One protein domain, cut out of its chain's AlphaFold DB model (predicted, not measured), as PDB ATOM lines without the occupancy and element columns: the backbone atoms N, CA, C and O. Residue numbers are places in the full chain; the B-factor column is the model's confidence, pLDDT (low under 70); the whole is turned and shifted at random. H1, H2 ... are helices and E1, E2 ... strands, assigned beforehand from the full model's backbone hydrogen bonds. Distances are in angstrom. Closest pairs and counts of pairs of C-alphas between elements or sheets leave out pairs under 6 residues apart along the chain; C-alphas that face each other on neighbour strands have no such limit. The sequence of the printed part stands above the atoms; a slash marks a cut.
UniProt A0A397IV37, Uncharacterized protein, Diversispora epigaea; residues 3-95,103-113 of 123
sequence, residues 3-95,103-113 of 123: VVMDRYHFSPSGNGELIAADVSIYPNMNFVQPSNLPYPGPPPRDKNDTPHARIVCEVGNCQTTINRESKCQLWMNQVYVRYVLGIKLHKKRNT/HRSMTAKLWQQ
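What this domain is: This is residues 3 to 95 and 103 to 113 of the 123 residues of an uncharacterized protein of Diversispora epigaea (UniProt A0A397IV37). A twisted four-stranded sheet has one helix, H1, over one face; E3 and E4 reach past it as a two-stranded arm, and the loop of residues 27 to 54 lies toward the opposite end. Of 104 printed residues, under half are in named elements, E1 E2 H1 E3 E4 along the chain, class mixed; the mixed sheet's order is E1, E2, E3, E4. It is only just compact, close to loose, radius of gyration of the C-alphas 15.3 A, spans 54 by 33 by 23 A.

How they stand to each other: E2, residues 55 to 60, and E3, residues 83 to 95, are parallel, N 58 and O 85 being 2.9 A apart, within hydrogen-bond range. E1, residues 23 to 26, forms an antiparallel hairpin with E2, N 25 to O 55 2.8 A. E4, residues 103 to 112, is antiparallel to E3, N 86 to O 109 2.8 A. H1, residues 65 to 76, is on the sheet at a height of 8.6 A, over E3, closest C-alphas Cys 72 and Val 84, 6.2 A. Every O i to N i+4 pair of H1 is within hydrogen-bond range. E2, H1 and E3 form a strand-helix-strand unit, parallel strands joined through a helix, its crossover right-handed.

Where its parts are: E3 measures 35.0 A, E4 29.6 A, E2 16.6 A, H1 16.3 A and E1 10.0 A. E1 begins at C-alpha 23 (-41.193, -39.758, -10.790); E4 ends at C-alpha 112 (-54.834, -46.215, -5.024).

The domain as a whole: Residues 96 to 102 are cut out, C-alphas 95 and 103 being 7.5 A apart. The link E1 to E2 is long, 28 residues. Residues 5 to 7 and 32 to 43 have pLDDT under 70.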
ATOM      1  N   VAL A   3     -36.542 -40.690  -4.028       75.00
ATOM      2  CA  VAL A   3     -37.188 -40.220  -5.255       75.00
ATOM      3  C   VAL A   3     -36.185 -40.352  -6.389       75.00
ATOM      4  O   VAL A   3     -35.072 -39.841  -6.280       75.00
ATOM      5  N   VAL A   4     -36.572 -41.041  -7.457       73.38
ATOM      6  CA  VAL A   4     -35.724 -41.248  -8.634       73.38
ATOM      7  C   VAL A   4     -36.524 -41.010  -9.912       73.38
ATOM      8  O   VAL A   4     -37.732 -41.244  -9.955       73.38
ATOM      9  N   MET A   5     -35.832 -40.552 -10.955       67.19
ATOM     10  CA  MET A   5     -36.301 -40.706 -12.334       67.19
ATOM     11  C   MET A   5     -36.156 -42.185 -12.686       67.19
ATOM     12  O   MET A   5     -35.091 -42.766 -12.455       67.19
ATOM     13  N   ASP A   6     -37.230 -42.814 -13.150       64.94
ATOM     14  CA  ASP A   6     -37.258 -44.269 -13.270       64.94
ATOM     15  C   ASP A   6     -36.567 -44.769 -14.545       64.94
ATOM     16  O   ASP A   6     -36.476 -44.068 -15.556       64.94
ATOM     17  N   ARG A   7     -36.095 -46.016 -14.499       68.38
ATOM     18  CA  ARG A   7     -35.666 -46.746 -15.694       68.38
ATOM     19  C   ARG A   7     -36.899 -47.224 -16.466       68.38
ATOM     20  O   ARG A   7     -38.013 -47.244 -15.953       68.38
ATOM     21  N   TYR A   8     -36.694 -47.612 -17.717       78.44
ATOM     22  CA  TYR A   8     -37.737 -48.224 -18.532       78.44
ATOM     23  C   TYR A   8     -38.157 -49.592 -17.968       78.44
ATOM     24  O   TYR A   8     -37.306 -50.425 -17.660       78.44
ATOM     25  N   HIS A   9     -39.466 -49.826 -17.891       74.00
ATOM     26  CA  HIS A   9     -40.107 -51.073 -17.470       74.00
ATOM     27  C   HIS A   9     -40.997 -51.608 -18.586       74.00
ATOM     28  O   HIS A   9     -41.582 -50.828 -19.333       74.00
ATOM     29  N   PHE A  10     -41.155 -52.927 -18.685       77.69
ATOM     30  CA  PHE A  10     -42.121 -53.497 -19.623       77.69
ATOM     31  C   PHE A  10     -43.548 -53.107 -19.240       77.69
ATOM     32  O   PHE A  10     -43.966 -53.235 -18.086       77.69
ATOM     33  N   SER A  11     -44.295 -52.644 -20.236       79.06
ATOM     34  CA  SER A  11     -45.685 -52.265 -20.081       79.06
ATOM     35  C   SER A  11     -46.531 -53.481 -19.690       79.06
ATOM     36  O   SER A  11     -46.451 -54.528 -20.341       79.06
ATOM     37  N   PRO A  12     -47.421 -53.346 -18.691       76.44
ATOM     38  CA  PRO A  12     -48.362 -54.402 -18.338       76.44
ATOM     39  C   PRO A  12     -49.434 -54.640 -19.412       76.44
ATOM     40  O   PRO A  12     -50.223 -55.568 -19.275       76.44
ATOM     41  N   SER A  13     -49.476 -53.843 -20.487       78.50
ATOM     42  CA  SER A  13     -50.350 -54.090 -21.645       78.50
ATOM     43  C   SER A  13     -49.952 -55.321 -22.471       78.50
ATOM     44  O   SER A  13     -50.712 -55.718 -23.347       78.50
ATOM     45  N   GLY A  14     -48.779 -55.921 -22.227       73.56
ATOM     46  CA  GLY A  14     -48.346 -57.155 -22.896       73.56
ATOM     47  C   GLY A  14     -47.920 -56.981 -24.359       73.56
ATOM     48  O   GLY A  14     -47.637 -57.961 -25.037       73.56
ATOM     49  N   ASN A  15     -47.837 -55.743 -24.847       82.94
ATOM     50  CA  ASN A  15     -47.428 -55.404 -26.214       82.94
ATOM     51  C   ASN A  15     -45.899 -55.296 -26.399       82.94
ATOM     52  O   ASN A  15     -45.438 -54.975 -27.489       82.94
ATOM     53  N   GLY A  16     -45.115 -55.533 -25.341       77.19
ATOM     54  CA  GLY A  16     -43.654 -55.414 -25.364       77.19
ATOM     55  C   GLY A  16     -43.130 -53.975 -25.334       77.19
ATOM     56  O   GLY A  16     -41.919 -53.775 -25.413       77.19
ATOM     57  N   GLU A  17     -44.002 -52.973 -25.197       84.56
ATOM     58  CA  GLU A  17     -43.578 -51.581 -25.063       84.56
ATOM     59  C   GLU A  17     -42.920 -51.327 -23.710       84.56
ATOM     60  O   GLU A  17     -43.224 -51.973 -22.704       84.56
ATOM     61  N   LEU A  18     -42.033 -50.338 -23.686       82.81
ATOM     62  CA  LEU A  18     -41.396 -49.862 -22.473       82.81
ATOM     63  C   LEU A  18     -42.079 -48.583 -21.981       82.81
ATOM     64  O   LEU A  18     -42.271 -47.635 -22.741       82.81
ATOM     65  N   ILE A  19     -42.396 -48.541 -20.691       83.88
ATOM     66  CA  ILE A  19     -42.921 -47.373 -19.987       83.88
ATOM     67  C   ILE A  19     -41.919 -46.918 -18.927       83.88
ATOM     68  O   ILE A  19     -41.258 -47.730 -18.291       83.88
ATOM     69  N   ALA A  20     -41.804 -45.610 -18.727       87.44
ATOM     70  CA  ALA A  20     -40.997 -45.025 -17.659       87.44
ATOM     71  C   ALA A  20     -41.828 -43.970 -16.935       87.44
ATOM     72  O   ALA A  20     -42.555 -43.204 -17.577       87.44
ATOM     73  N   ALA A  21     -41.753 -43.978 -15.609       89.06
ATOM     74  CA  ALA A  21     -42.419 -42.999 -14.773       89.06
ATOM     75  C   ALA A  21     -41.637 -41.686 -14.777       89.06
ATOM     76  O   ALA A  21     -40.404 -41.703 -14.756       89.06
ATOM     77  N   ASP A  22     -42.346 -40.556 -14.737       89.94
ATOM     78  CA  ASP A  22     -41.688 -39.259 -14.563       89.94
ATOM     79  C   ASP A  22     -41.067 -39.162 -13.168       89.94
ATOM     80  O   ASP A  22     -39.975 -38.638 -13.000       89.94
ATOM     81  N   VAL A  23     -41.741 -39.683 -12.143       91.12
ATOM     82  CA  VAL A  23     -41.193 -39.758 -10.790       91.12
ATOM     83  C   VAL A  23     -41.598 -41.079 -10.160       91.12
ATOM     84  O   VAL A  23     -42.786 -41.371 -10.033       91.12
ATOM     85  N   SER A  24     -40.614 -41.837  -9.687       90.50
ATOM     86  CA  SER A  24     -40.842 -43.065  -8.932       90.50
ATOM     87  C   SER A  24     -40.315 -42.925  -7.521       90.50
ATOM     88  O   SER A  24     -39.229 -42.389  -7.276       90.50
ATOM     89  N   ILE A  25     -41.104 -43.420  -6.572       89.31
ATOM     90  CA  ILE A  25     -40.780 -43.321  -5.164       89.31
ATOM     91  C   ILE A  25     -40.660 -44.702  -4.542       89.31
ATOM     92  O   ILE A  25     -41.604 -45.501  -4.518       89.31
ATOM     93  N   TYR A  26     -39.470 -44.945  -4.005       86.75
ATOM     94  CA  TYR A  26     -39.057 -46.228  -3.473       86.75
ATOM     95  C   TYR A  26     -39.075 -46.217  -1.945       86.75
ATOM     96  O   TYR A  26     -38.706 -45.216  -1.302       86.75
ATOM     97  N   PRO A  27     -39.487 -47.336  -1.334       80.56
ATOM     98  CA  PRO A  27     -39.441 -47.484   0.100       80.56
ATOM     99  C   PRO A  27     -37.977 -47.587   0.534       80.56
ATOM    100  O   PRO A  27     -37.121 -48.085  -0.195       80.56
ATOM    101  N   ASN A  28     -37.681 -47.112   1.741       80.12
ATOM    102  CA  ASN A  28     -36.376 -47.380   2.330       80.12
ATOM    103  C   ASN A  28     -36.394 -48.810   2.891       80.12
ATOM    104  O   ASN A  28     -37.279 -49.146   3.679       80.12
ATOM    105  N   MET A  29     -35.422 -49.628   2.480       73.62
ATOM    106  CA  MET A  29     -35.309 -51.034   2.876       73.62
ATOM    107  C   MET A  29     -35.238 -51.235   4.396       73.62
ATOM    108  O   MET A  29     -35.742 -52.239   4.885       73.62
ATOM    109  N   ASN A  30     -34.688 -50.271   5.141       72.94
ATOM    110  CA  ASN A  30     -34.569 -50.342   6.601       72.94
ATOM    111  C   ASN A  30     -35.923 -50.237   7.316       72.94
ATOM    112  O   ASN A  30     -36.037 -50.635   8.468       72.94
ATOM    113  N   PHE A  31     -36.939 -49.676   6.653       70.19
ATOM    114  CA  PHE A  31     -38.223 -49.344   7.278       70.19
ATOM    115  C   PHE A  31     -39.419 -50.065   6.649       70.19
ATOM    116  O   PHE A  31     -40.522 -49.986   7.179       70.19
ATOM    117  N   VAL A  32     -39.232 -50.757   5.521       66.31
ATOM    118  CA  VAL A  32     -40.306 -51.475   4.824       66.31
ATOM    119  C   VAL A  32     -39.858 -52.904   4.547       66.31
ATOM    120  O   VAL A  32     -39.029 -53.162   3.666       66.31
ATOM    121  N   GLN A  33     -40.420 -53.835   5.316       60.50
ATOM    122  CA  GLN A  33     -40.091 -55.249   5.201       60.50
ATOM    123  C   GLN A  33     -40.560 -55.827   3.851       60.50
ATOM    124  O   GLN A  33     -41.618 -55.429   3.344       60.50
ATOM    125  N   PRO A  34     -39.786 -56.751   3.248       59.19
ATOM    126  CA  PRO A  34     -40.299 -57.604   2.184       59.19
ATOM    127  C   PRO A  34     -41.500 -58.390   2.703       59.19
ATOM    128  O   PRO A  34     -41.509 -58.800   3.863       59.19
ATOM    129  N   SER A  35     -42.489 -58.645   1.852       59.94
ATOM    130  CA  SER A  35     -43.539 -59.596   2.196       59.94
ATOM    131  C   SER A  35     -43.508 -60.813   1.303       59.94
ATOM    132  O   SER A  35     -43.359 -60.707   0.088       59.94
ATOM    133  N   ASN A  36     -43.712 -61.956   1.950       57.22
ATOM    134  CA  ASN A  36     -43.944 -63.249   1.323       57.22
ATOM    135  C   ASN A  36     -45.438 -63.485   1.035       57.22
ATOM    136  O   ASN A  36     -45.805 -64.555   0.557       57.22
ATOM    137  N   LEU A  37     -46.315 -62.525   1.362       56.66
ATOM    138  CA  LEU A  37     -47.746 -62.638   1.110       56.66
ATOM    139  C   LEU A  37     -48.067 -62.174  -0.318       56.66
ATOM    140  O   LEU A  37     -47.700 -61.053  -0.685       56.66
ATOM    141  N   PRO A  38     -48.794 -62.977  -1.117       57.72
ATOM    142  CA  PRO A  38     -49.373 -62.487  -2.358       57.72
ATOM    143  C   PRO A  38     -50.362 -61.346  -2.069       57.72
ATOM    144  O   PRO A  38     -50.851 -61.178  -0.948       57.72
ATOM    145  N   TYR A  39     -50.637 -60.524  -3.085       55.91
ATOM    146  CA  TYR A  39     -51.627 -59.446  -3.008       55.91
ATOM    147  C   TYR A  39     -52.928 -59.953  -2.340       55.91
ATOM    148  O   TYR A  39     -53.419 -61.004  -2.757       55.91
ATOM    149  N   PRO A  40     -53.479 -59.267  -1.312       59.28
ATOM    150  CA  PRO A  40     -53.287 -57.862  -0.928       59.28
ATOM    151  C   PRO A  40     -52.207 -57.604   0.150       59.28
ATOM    152  O   PRO A  40     -52.272 -56.603   0.862       59.28
ATOM    153  N   GLY A  41     -51.197 -58.471   0.274       62.56
ATOM    154  CA  GLY A  41     -50.049 -58.259   1.164       62.56
ATOM    155  C   GLY A  41     -49.146 -57.067   0.788       62.56
ATOM    156  O   GLY A  41     -49.346 -56.409  -0.244       62.56
ATOM    157  N   PRO A  42     -48.134 -56.748   1.620       63.22
ATOM    158  CA  PRO A  42     -47.139 -55.740   1.290       63.22
ATOM    159  C   PRO A  42     -46.508 -56.041  -0.076       63.22
ATOM    160  O   PRO A  42     -46.221 -57.191  -0.395       63.22
ATOM    161  N   PRO A  43     -46.343 -55.023  -0.925       66.44
ATOM    162  CA  PRO A  43     -46.024 -55.250  -2.324       66.44
ATOM    163  C   PRO A  43     -44.673 -55.971  -2.517       66.44
ATOM    164  O   PRO A  43     -43.734 -55.738  -1.750       66.44
ATOM    165  N   PRO A  44     -44.553 -56.834  -3.541       70.31
ATOM    166  CA  PRO A  44     -43.386 -57.692  -3.715       70.31
ATOM    167  C   PRO A  44     -42.112 -56.889  -4.023       70.31
ATOM    168  O   PRO A  44     -42.159 -55.688  -4.341       70.31
ATOM    169  N   ARG A  45     -40.968 -57.561  -3.874       74.50
ATOM    170  CA  ARG A  45     -39.643 -57.120  -4.335       74.50
ATOM    171  C   ARG A  45     -39.270 -57.880  -5.611       74.50
ATOM    172  O   ARG A  45     -39.936 -58.858  -5.955       74.50
ATOM    173  N   ASP A  46     -38.242 -57.416  -6.312       76.06
ATOM    174  CA  ASP A  46     -37.739 -58.112  -7.494       76.06
ATOM    175  C   ASP A  46     -36.927 -59.373  -7.127       76.06
ATOM    176  O   ASP A  46     -36.748 -59.713  -5.955       76.06
ATOM    177  N   LYS A  47     -36.421 -60.086  -8.143       76.75
ATOM    178  CA  LYS A  47     -35.635 -61.322  -7.962       76.75
ATOM    179  C   LYS A  47     -34.317 -61.118  -7.202       76.75
ATOM    180  O   LYS A  47     -33.775 -62.092  -6.692       76.75
ATOM    181  N   ASN A  48     -33.811 -59.888  -7.142       78.12
ATOM    182  CA  ASN A  48     -32.569 -59.518  -6.468       78.12
ATOM    183  C   ASN A  48     -32.841 -58.858  -5.103       78.12
ATOM    184  O   ASN A  48     -31.978 -58.155  -4.584       78.12
ATOM    185  N   ASP A  49     -34.046 -59.031  -4.549       73.25
ATOM    186  CA  ASP A  49     -34.494 -58.423  -3.291       73.25
ATOM    187  C   ASP A  49     -34.481 -56.876  -3.298       73.25
ATOM    188  O   ASP A  49     -34.502 -56.212  -2.258       73.25
ATOM    189  N   THR A  50     -34.503 -56.261  -4.483       79.19
ATOM    190  CA  THR A  50     -34.609 -54.808  -4.627       79.19
ATOM    191  C   THR A  50     -36.088 -54.405  -4.610       79.19
ATOM    192  O   THR A  50     -36.917 -55.005  -5.302       79.19
ATOM    193  N   PRO A  51     -36.491 -53.405  -3.805       78.81
ATOM    194  CA  PRO A  51     -37.867 -52.955  -3.770       78.81
ATOM    195  C   PRO A  51     -38.240 -52.273  -5.081       78.81
ATOM    196  O   PRO A  51     -37.467 -51.502  -5.642       78.81
ATOM    197  N   HIS A  52     -39.474 -52.495  -5.517       83.69
ATOM    198  CA  HIS A  52     -40.065 -51.715  -6.594       83.69
ATOM    199  C   HIS A  52     -40.585 -50.362  -6.094       83.69
ATOM    200  O   HIS A  52     -40.799 -50.155  -4.891       83.69
ATOM    201  N   ALA A  53     -40.853 -49.464  -7.044       87.19
ATOM    202  CA  ALA A  53     -41.559 -48.223  -6.774       87.19
ATOM    203  C   ALA A  53     -42.924 -48.528  -6.137       87.19
ATOM    204  O   ALA A  53     -43.639 -49.438  -6.561       87.19
ATOM    205  N   ARG A  54     -43.284 -47.773  -5.096       86.38
ATOM    206  CA  ARG A  54     -44.581 -47.895  -4.401       86.38
ATOM    207  C   ARG A  54     -45.532 -46.784  -4.783       86.38
ATOM    208  O   ARG A  54     -46.742 -46.993  -4.800       86.38
ATOM    209  N   ILE A  55     -44.971 -45.615  -5.062       89.62
ATOM    210  CA  ILE A  55     -45.710 -44.456  -5.526       89.62
ATOM    211  C   ILE A  55     -45.077 -44.012  -6.832       89.62
ATOM    212  O   ILE A  55     -43.861 -43.843  -6.902       89.62
ATOM    213  N   VAL A  56     -45.912 -43.830  -7.840       92.88
ATOM    214  CA  VAL A  56     -45.522 -43.288  -9.138       92.88
ATOM    215  C   VAL A  56     -46.211 -41.945  -9.323       92.88
ATOM    216  O   VAL A  56     -47.351 -41.760  -8.902       92.88
ATOM    217  N   CYS A  57     -45.534 -40.986  -9.940       93.25
ATOM    218  CA  CYS A  57     -46.125 -39.725 -10.347       93.25
ATOM    219  C   CYS A  57     -45.841 -39.469 -11.830       93.25
ATOM    220  O   CYS A  57     -44.734 -39.682 -12.319       93.25
ATOM    221  N   GLU A  58     -46.883 -39.036 -12.531       93.44
ATOM    222  CA  GLU A  58     -46.909 -38.764 -13.965       93.44
ATOM    223  C   GLU A  58     -47.303 -37.305 -14.178       93.44
ATOM    224  O   GLU A  58     -48.360 -36.863 -13.717       93.44
ATOM    225  N   VAL A  59     -46.476 -36.542 -14.886       91.31
ATOM    226  CA  VAL A  59     -46.631 -35.101 -15.085       91.31
ATOM    227  C   VAL A  59     -46.811 -34.795 -16.571       91.31
ATOM    228  O   VAL A  59     -45.876 -34.574 -17.335       91.31
ATOM    229  N   GLY A  60     -48.069 -34.668 -16.990       88.50
ATOM    230  CA  GLY A  60     -48.418 -34.274 -18.351       88.50
ATOM    231  C   GLY A  60     -48.465 -32.753 -18.523       88.50
ATOM    232  O   GLY A  60     -49.333 -32.086 -17.960       88.50
ATOM    233  N   ASN A  61     -47.587 -32.188 -19.355       83.69
ATOM    234  CA  ASN A  61     -47.649 -30.767 -19.734       83.69
ATOM    235  C   ASN A  61     -48.511 -30.528 -20.991       83.69
ATOM    236  O   ASN A  61     -49.426 -29.711 -20.981       83.69
ATOM    237  N   CYS A  62     -48.233 -31.263 -22.072       78.38
ATOM    238  CA  CYS A  62     -48.938 -31.132 -23.358       78.38
ATOM    239  C   CYS A  62     -49.777 -32.367 -23.716       78.38
ATOM    240  O   CYS A  62     -50.494 -32.360 -24.713       78.38
ATOM    241  N   GLN A  63     -49.684 -33.430 -22.917       77.44
ATOM    242  CA  GLN A  63     -50.394 -34.678 -23.167       77.44
ATOM    243  C   GLN A  63     -51.901 -34.519 -22.931       77.44
ATOM    244  O   GLN A  63     -52.358 -33.731 -22.089       77.44
ATOM    245  N   THR A  64     -52.691 -35.288 -23.681       84.06
ATOM    246  CA  THR A  64     -54.138 -35.359 -23.473       84.06
ATOM    247  C   THR A  64     -54.432 -35.954 -22.094       84.06
ATOM    248  O   THR A  64     -53.640 -36.719 -21.541       84.06
ATOM    249  N   THR A  65     -55.584 -35.595 -21.515       85.12
ATOM    250  CA  THR A  65     -56.000 -36.181 -20.229       85.12
ATOM    251  C   THR A  65     -56.128 -37.696 -20.356       85.12
ATOM    252  O   THR A  65     -55.651 -38.405 -19.482       85.12
ATOM    253  N   ILE A  66     -56.688 -38.173 -21.473       87.19
ATOM    254  CA  ILE A  66     -56.906 -39.595 -21.754       87.19
ATOM    255  C   ILE A  66     -55.580 -40.358 -21.732       87.19
ATOM    256  O   ILE A  66     -55.433 -41.266 -20.927       87.19
ATOM    257  N   ASN A  67     -54.581 -39.938 -22.518       86.62
ATOM    258  CA  ASN A  67     -53.305 -40.658 -22.606       86.62
ATOM    259  C   ASN A  67     -52.600 -40.727 -21.244       86.62
ATOM    260  O   ASN A  67     -52.063 -41.767 -20.869       86.62
ATOM    261  N   ARG A  68     -52.631 -39.627 -20.480       88.19
ATOM    262  CA  ARG A  68     -52.057 -39.588 -19.130       88.19
ATOM    263  C   ARG A  68     -52.803 -40.524 -18.183       88.19
ATOM    264  O   ARG A  68     -52.166 -41.242 -17.420       88.19
ATOM    265  N   GLU A  69     -54.134 -40.512 -18.201       91.12
ATOM    266  CA  GLU A  69     -54.932 -41.406 -17.356       91.12
ATOM    267  C   GLU A  69     -54.716 -42.873 -17.719       91.12
ATOM    268  O   GLU A  69     -54.539 -43.681 -16.811       91.12
ATOM    269  N   SER A  70     -54.604 -43.207 -19.007       90.50
ATOM    270  CA  SER A  70     -54.235 -44.552 -19.455       90.50
ATOM    271  C   SER A  70     -52.858 -44.963 -18.932       90.50
ATOM    272  O   SER A  70     -52.721 -46.056 -18.395       90.50
ATOM    273  N   LYS A  71     -51.849 -44.081 -18.992       89.62
ATOM    274  CA  LYS A  71     -50.518 -44.358 -18.420       89.62
ATOM    275  C   LYS A  71     -50.581 -44.563 -16.902       89.62
ATOM    276  O   LYS A  71     -49.977 -45.494 -16.381       89.62
ATOM    277  N   CYS A  72     -51.367 -43.749 -16.193       92.12
ATOM    278  CA  CYS A  72     -51.572 -43.915 -14.753       92.12
ATOM    279  C   CYS A  72     -52.250 -45.254 -14.423       92.12
ATOM    280  O   CYS A  72     -51.830 -45.944 -13.500       92.12
ATOM    281  N   GLN A  73     -53.265 -45.650 -15.193       91.31
ATOM    282  CA  GLN A  73     -53.936 -46.943 -15.039       91.31
ATOM    283  C   GLN A  73     -53.015 -48.123 -15.373       91.31
ATOM    284  O   GLN A  73     -53.079 -49.147 -14.700       91.31
ATOM    285  N   LEU A  74     -52.115 -47.978 -16.349       91.38
ATOM    286  CA  LEU A  74     -51.088 -48.987 -16.615       91.38
ATOM    287  C   LEU A  74     -50.185 -49.185 -15.393       91.38
ATOM    288  O   LEU A  74     -49.967 -50.323 -14.990       91.38
ATOM    289  N   TRP A  75     -49.730 -48.114 -14.738       91.06
ATOM    290  CA  TRP A  75     -48.981 -48.242 -13.482       91.06
ATOM    291  C   TRP A  75     -49.788 -48.915 -12.374       91.06
ATOM    292  O   TRP A  75     -49.249 -49.733 -11.636       91.06
ATOM    293  N   MET A  76     -51.086 -48.634 -12.299       89.25
ATOM    294  CA  MET A  76     -51.994 -49.269 -11.341       89.25
ATOM    295  C   MET A  76     -52.187 -50.774 -11.558       89.25
ATOM    296  O   MET A  76     -52.597 -51.466 -10.628       89.25
ATOM    297  N   ASN A  77     -51.870 -51.302 -12.743       88.06
ATOM    298  CA  ASN A  77     -51.883 -52.743 -13.000       88.06
ATOM    299  C   ASN A  77     -50.643 -53.452 -12.433       88.06
ATOM    300  O   ASN A  77     -50.629 -54.677 -12.321       88.06
ATOM    301  N   GLN A  78     -49.602 -52.708 -12.051       85.19
ATOM    302  CA  GLN A  78     -48.435 -53.283 -11.396       85.19
ATOM    303  C   GLN A  78     -48.769 -53.602  -9.940       85.19
ATOM    304  O   GLN A  78     -49.000 -52.710  -9.128       85.19
ATOM    305  N   VAL A  79     -48.734 -54.887  -9.578       81.75
ATOM    306  CA  VAL A  79     -49.078 -55.388  -8.228       81.75
ATOM    307  C   VAL A  79     -48.213 -54.809  -7.102       81.75
ATOM    308  O   VAL A  79     -48.549 -54.928  -5.919       81.75
ATOM    309  N   TYR A  80     -47.072 -54.218  -7.458       81.06
ATOM    310  CA  TYR A  80     -46.125 -53.619  -6.531       81.06
ATOM    311  C   TYR A  80     -46.302 -52.104  -6.334       81.06
ATOM    312  O   TYR A  80     -45.700 -51.556  -5.406       81.06
ATOM    313  N   VAL A  81     -47.122 -51.448  -7.162       86.69
ATOM    314  CA  VAL A  81     -47.474 -50.026  -7.054       86.69
ATOM    315  C   VAL A  81     -48.719 -49.895  -6.179       86.69
ATOM    316  O   VAL A  81     -49.674 -50.648  -6.315       86.69
ATOM    317  N   ARG A  82     -48.723 -48.951  -5.239       87.06
ATOM    318  CA  ARG A  82     -49.865 -48.697  -4.343       87.06
ATOM    319  C   ARG A  82     -50.562 -47.388  -4.646       87.06
ATOM    320  O   ARG A  82     -51.771 -47.312  -4.470       87.06
ATOM    321  N   TYR A  83     -49.821 -46.391  -5.114       90.88
ATOM    322  CA  TYR A  83     -50.374 -45.088  -5.445       90.88
ATOM    323  C   TYR A  83     -49.821 -44.589  -6.770       90.88
ATOM    324  O   TYR A  83     -48.630 -44.732  -7.050       90.88
ATOM    325  N   VAL A  84     -50.675 -43.946  -7.559       94.44
ATOM    326  CA  VAL A  84     -50.257 -43.218  -8.759       94.44
ATOM    327  C   VAL A  84     -50.825 -41.810  -8.693       94.44
ATOM    328  O   VAL A  84     -52.031 -41.644  -8.546       94.44
ATOM    329  N   LEU A  85     -49.976 -40.789  -8.789       95.38
ATOM    330  CA  LEU A  85     -50.375 -39.386  -8.837       95.38
ATOM    331  C   LEU A  85     -50.230 -38.857 -10.266       95.38
ATOM    332  O   LEU A  85     -49.127 -38.652 -10.756       95.38
ATOM    333  N   GLY A  86     -51.343 -38.596 -10.941       95.00
ATOM    334  CA  GLY A  86     -51.343 -37.985 -12.270       95.00
ATOM    335  C   GLY A  86     -51.572 -36.484 -12.182       95.00
ATOM    336  O   GLY A  86     -52.666 -36.040 -11.834       95.00
ATOM    337  N   ILE A  87     -50.582 -35.692 -12.580       94.50
ATOM    338  CA  ILE A  87     -50.607 -34.227 -12.627       94.50
ATOM    339  C   ILE A  87     -50.699 -33.768 -14.081       94.50
ATOM    340  O   ILE A  87     -50.043 -34.303 -14.968       94.50
ATOM    341  N   LYS A  88     -51.600 -32.829 -14.372       91.88
ATOM    342  CA  LYS A  88     -51.757 -32.225 -15.698       91.88
ATOM    343  C   LYS A  88     -51.651 -30.737 -15.526       91.88
ATOM    344  O   LYS A  88     -52.449 -30.142 -14.806       91.88
ATOM    345  N   LEU A  89     -50.686 -30.151 -16.208       91.06
ATOM    346  CA  LEU A  89     -50.513 -28.716 -16.232       91.06
ATOM    347  C   LEU A  89     -51.213 -28.173 -17.476       91.06
ATOM    348  O   LEU A  89     -50.831 -28.481 -18.599       91.06
ATOM    349  N   HIS A  90     -52.245 -27.353 -17.302       88.69
ATOM    350  CA  HIS A  90     -52.975 -26.778 -18.435       88.69
ATOM    351  C   HIS A  90     -52.193 -25.639 -19.081       88.69
ATOM    352  O   HIS A  90     -51.208 -25.152 -18.516       88.69
ATOM    353  N   LYS A  91     -52.616 -25.208 -20.275       87.75
ATOM    354  CA  LYS A  91     -51.986 -24.087 -20.984       87.75
ATOM    355  C   LYS A  91     -51.866 -22.863 -20.070       87.75
ATOM    356  O   LYS A  91     -52.713 -22.624 -19.206       87.75
ATOM    357  N   LYS A  92     -50.790 -22.099 -20.265       88.50
ATOM    358  CA  LYS A  92     -50.616 -20.805 -19.597       88.50
ATOM    359  C   LYS A  92     -51.820 -19.922 -19.922       88.50
ATOM    360  O   LYS A  92     -52.303 -19.934 -21.054       88.50
ATOM    361  N   ARG A  93     -52.302 -19.177 -18.932       84.12
ATOM    362  CA  ARG A  93     -53.275 -18.109 -19.166       84.12
ATOM    363  C   ARG A  93     -52.595 -16.991 -19.948       84.12
ATOM    364  O   ARG A  93     -51.390 -16.802 -19.826       84.12
ATOM    365  N   ASN A  94     -53.368 -16.248 -20.731       83.25
ATOM    366  CA  ASN A  94     -52.827 -15.146 -21.532       83.25
ATOM    367  C   ASN A  94     -52.489 -13.911 -20.682       83.25
ATOM    368  O   ASN A  94     -51.736 -13.051 -21.126       83.25
ATOM    369  N   THR A  95     -53.020 -13.833 -19.461       84.69
ATOM    370  CA  THR A  95     -52.768 -12.738 -18.526       84.69
ATOM    371  C   THR A  95     -51.539 -13.009 -17.661       84.69
ATOM    372  O   THR A  95     -51.325 -14.125 -17.170       84.69
ATOM    373  N   HIS A 103     -49.745 -17.358 -14.982       86.06
ATOM    374  CA  HIS A 103     -50.452 -18.379 -14.217       86.06
ATOM    375  C   HIS A 103     -50.903 -19.535 -15.114       86.06
ATOM    376  O   HIS A 103     -51.239 -19.356 -16.286       86.06
ATOM    377  N   ARG A 104     -50.963 -20.738 -14.544       88.19
ATOM    378  CA  ARG A 104     -51.558 -21.915 -15.185       88.19
ATOM    379  C   ARG A 104     -52.351 -22.723 -14.170       88.19
ATOM    380  O   ARG A 104     -51.986 -22.757 -12.999       88.19
ATOM    381  N   SER A 105     -53.426 -23.362 -14.616       89.44
ATOM    382  CA  SER A 105     -54.165 -24.310 -13.783       89.44
ATOM    383  C   SER A 105     -53.517 -25.694 -13.825       89.44
ATOM    384  O   SER A 105     -52.813 -26.050 -14.775       89.44
ATOM    385  N   MET A 106     -53.790 -26.487 -12.793       92.56
ATOM    386  CA  MET A 106     -53.359 -27.874 -12.663       92.56
ATOM    387  C   MET A 106     -54.578 -28.755 -12.372       92.56
ATOM    388  O   MET A 106     -55.468 -28.345 -11.632       92.56
ATOM    389  N   THR A 107     -54.600 -29.968 -12.922       92.06
ATOM    390  CA  THR A 107     -55.506 -31.040 -12.485       92.06
ATOM    391  C   THR A 107     -54.683 -32.214 -11.975       92.06
ATOM    392  O   THR A 107     -53.867 -32.765 -12.718       92.06
ATOM    393  N   ALA A 108     -54.924 -32.615 -10.731       93.50
ATOM    394  CA  ALA A 108     -54.315 -33.785 -10.118       93.50
ATOM    395  C   ALA A 108     -55.371 -34.872  -9.883       93.50
ATOM    396  O   ALA A 108     -56.519 -34.562  -9.568       93.50
ATOM    397  N   LYS A 109     -54.984 -36.135 -10.052       94.69
ATOM    398  CA  LYS A 109     -55.800 -37.309  -9.724       94.69
ATOM    399  C   LYS A 109     -54.899 -38.339  -9.053       94.69
ATOM    400  O   LYS A 109     -53.796 -38.580  -9.538       94.69
ATOM    401  N   LEU A 110     -55.351 -38.887  -7.931       94.62
ATOM    402  CA  LEU A 110     -54.655 -39.929  -7.185       94.62
ATOM    403  C   LEU A 110     -55.413 -41.242  -7.378       94.62
ATOM    404  O   LEU A 110     -56.616 -41.299  -7.130       94.62
ATOM    405  N   TRP A 111     -54.713 -42.276  -7.828       93.12
ATOM    406  CA  TRP A 111     -55.201 -43.649  -7.839       93.12
ATOM    407  C   TRP A 111     -54.550 -44.420  -6.694       93.12
ATOM    408  O   TRP A 111     -53.393 -44.161  -6.358       93.12
ATOM    409  N   GLN A 112     -55.287 -45.371  -6.126       89.50
ATOM    410  CA  GLN A 112     -54.834 -46.215  -5.024       89.50
ATOM    411  C   GLN A 112     -55.166 -47.685  -5.302       89.50
ATOM    412  O   GLN A 112     -56.250 -47.993  -5.795       89.50
ATOM    413  N   GLN A 113     -54.216 -48.579  -5.017       80.44
ATOM    414  CA  GLN A 113     -54.350 -50.029  -5.171       80.44
ATOM    415  C   GLN A 113     -54.424 -50.641  -3.774       80.44
ATOM    416  O   GLN A 113     -53.543 -50.406  -2.944       80.44
TER     417      GLN A 113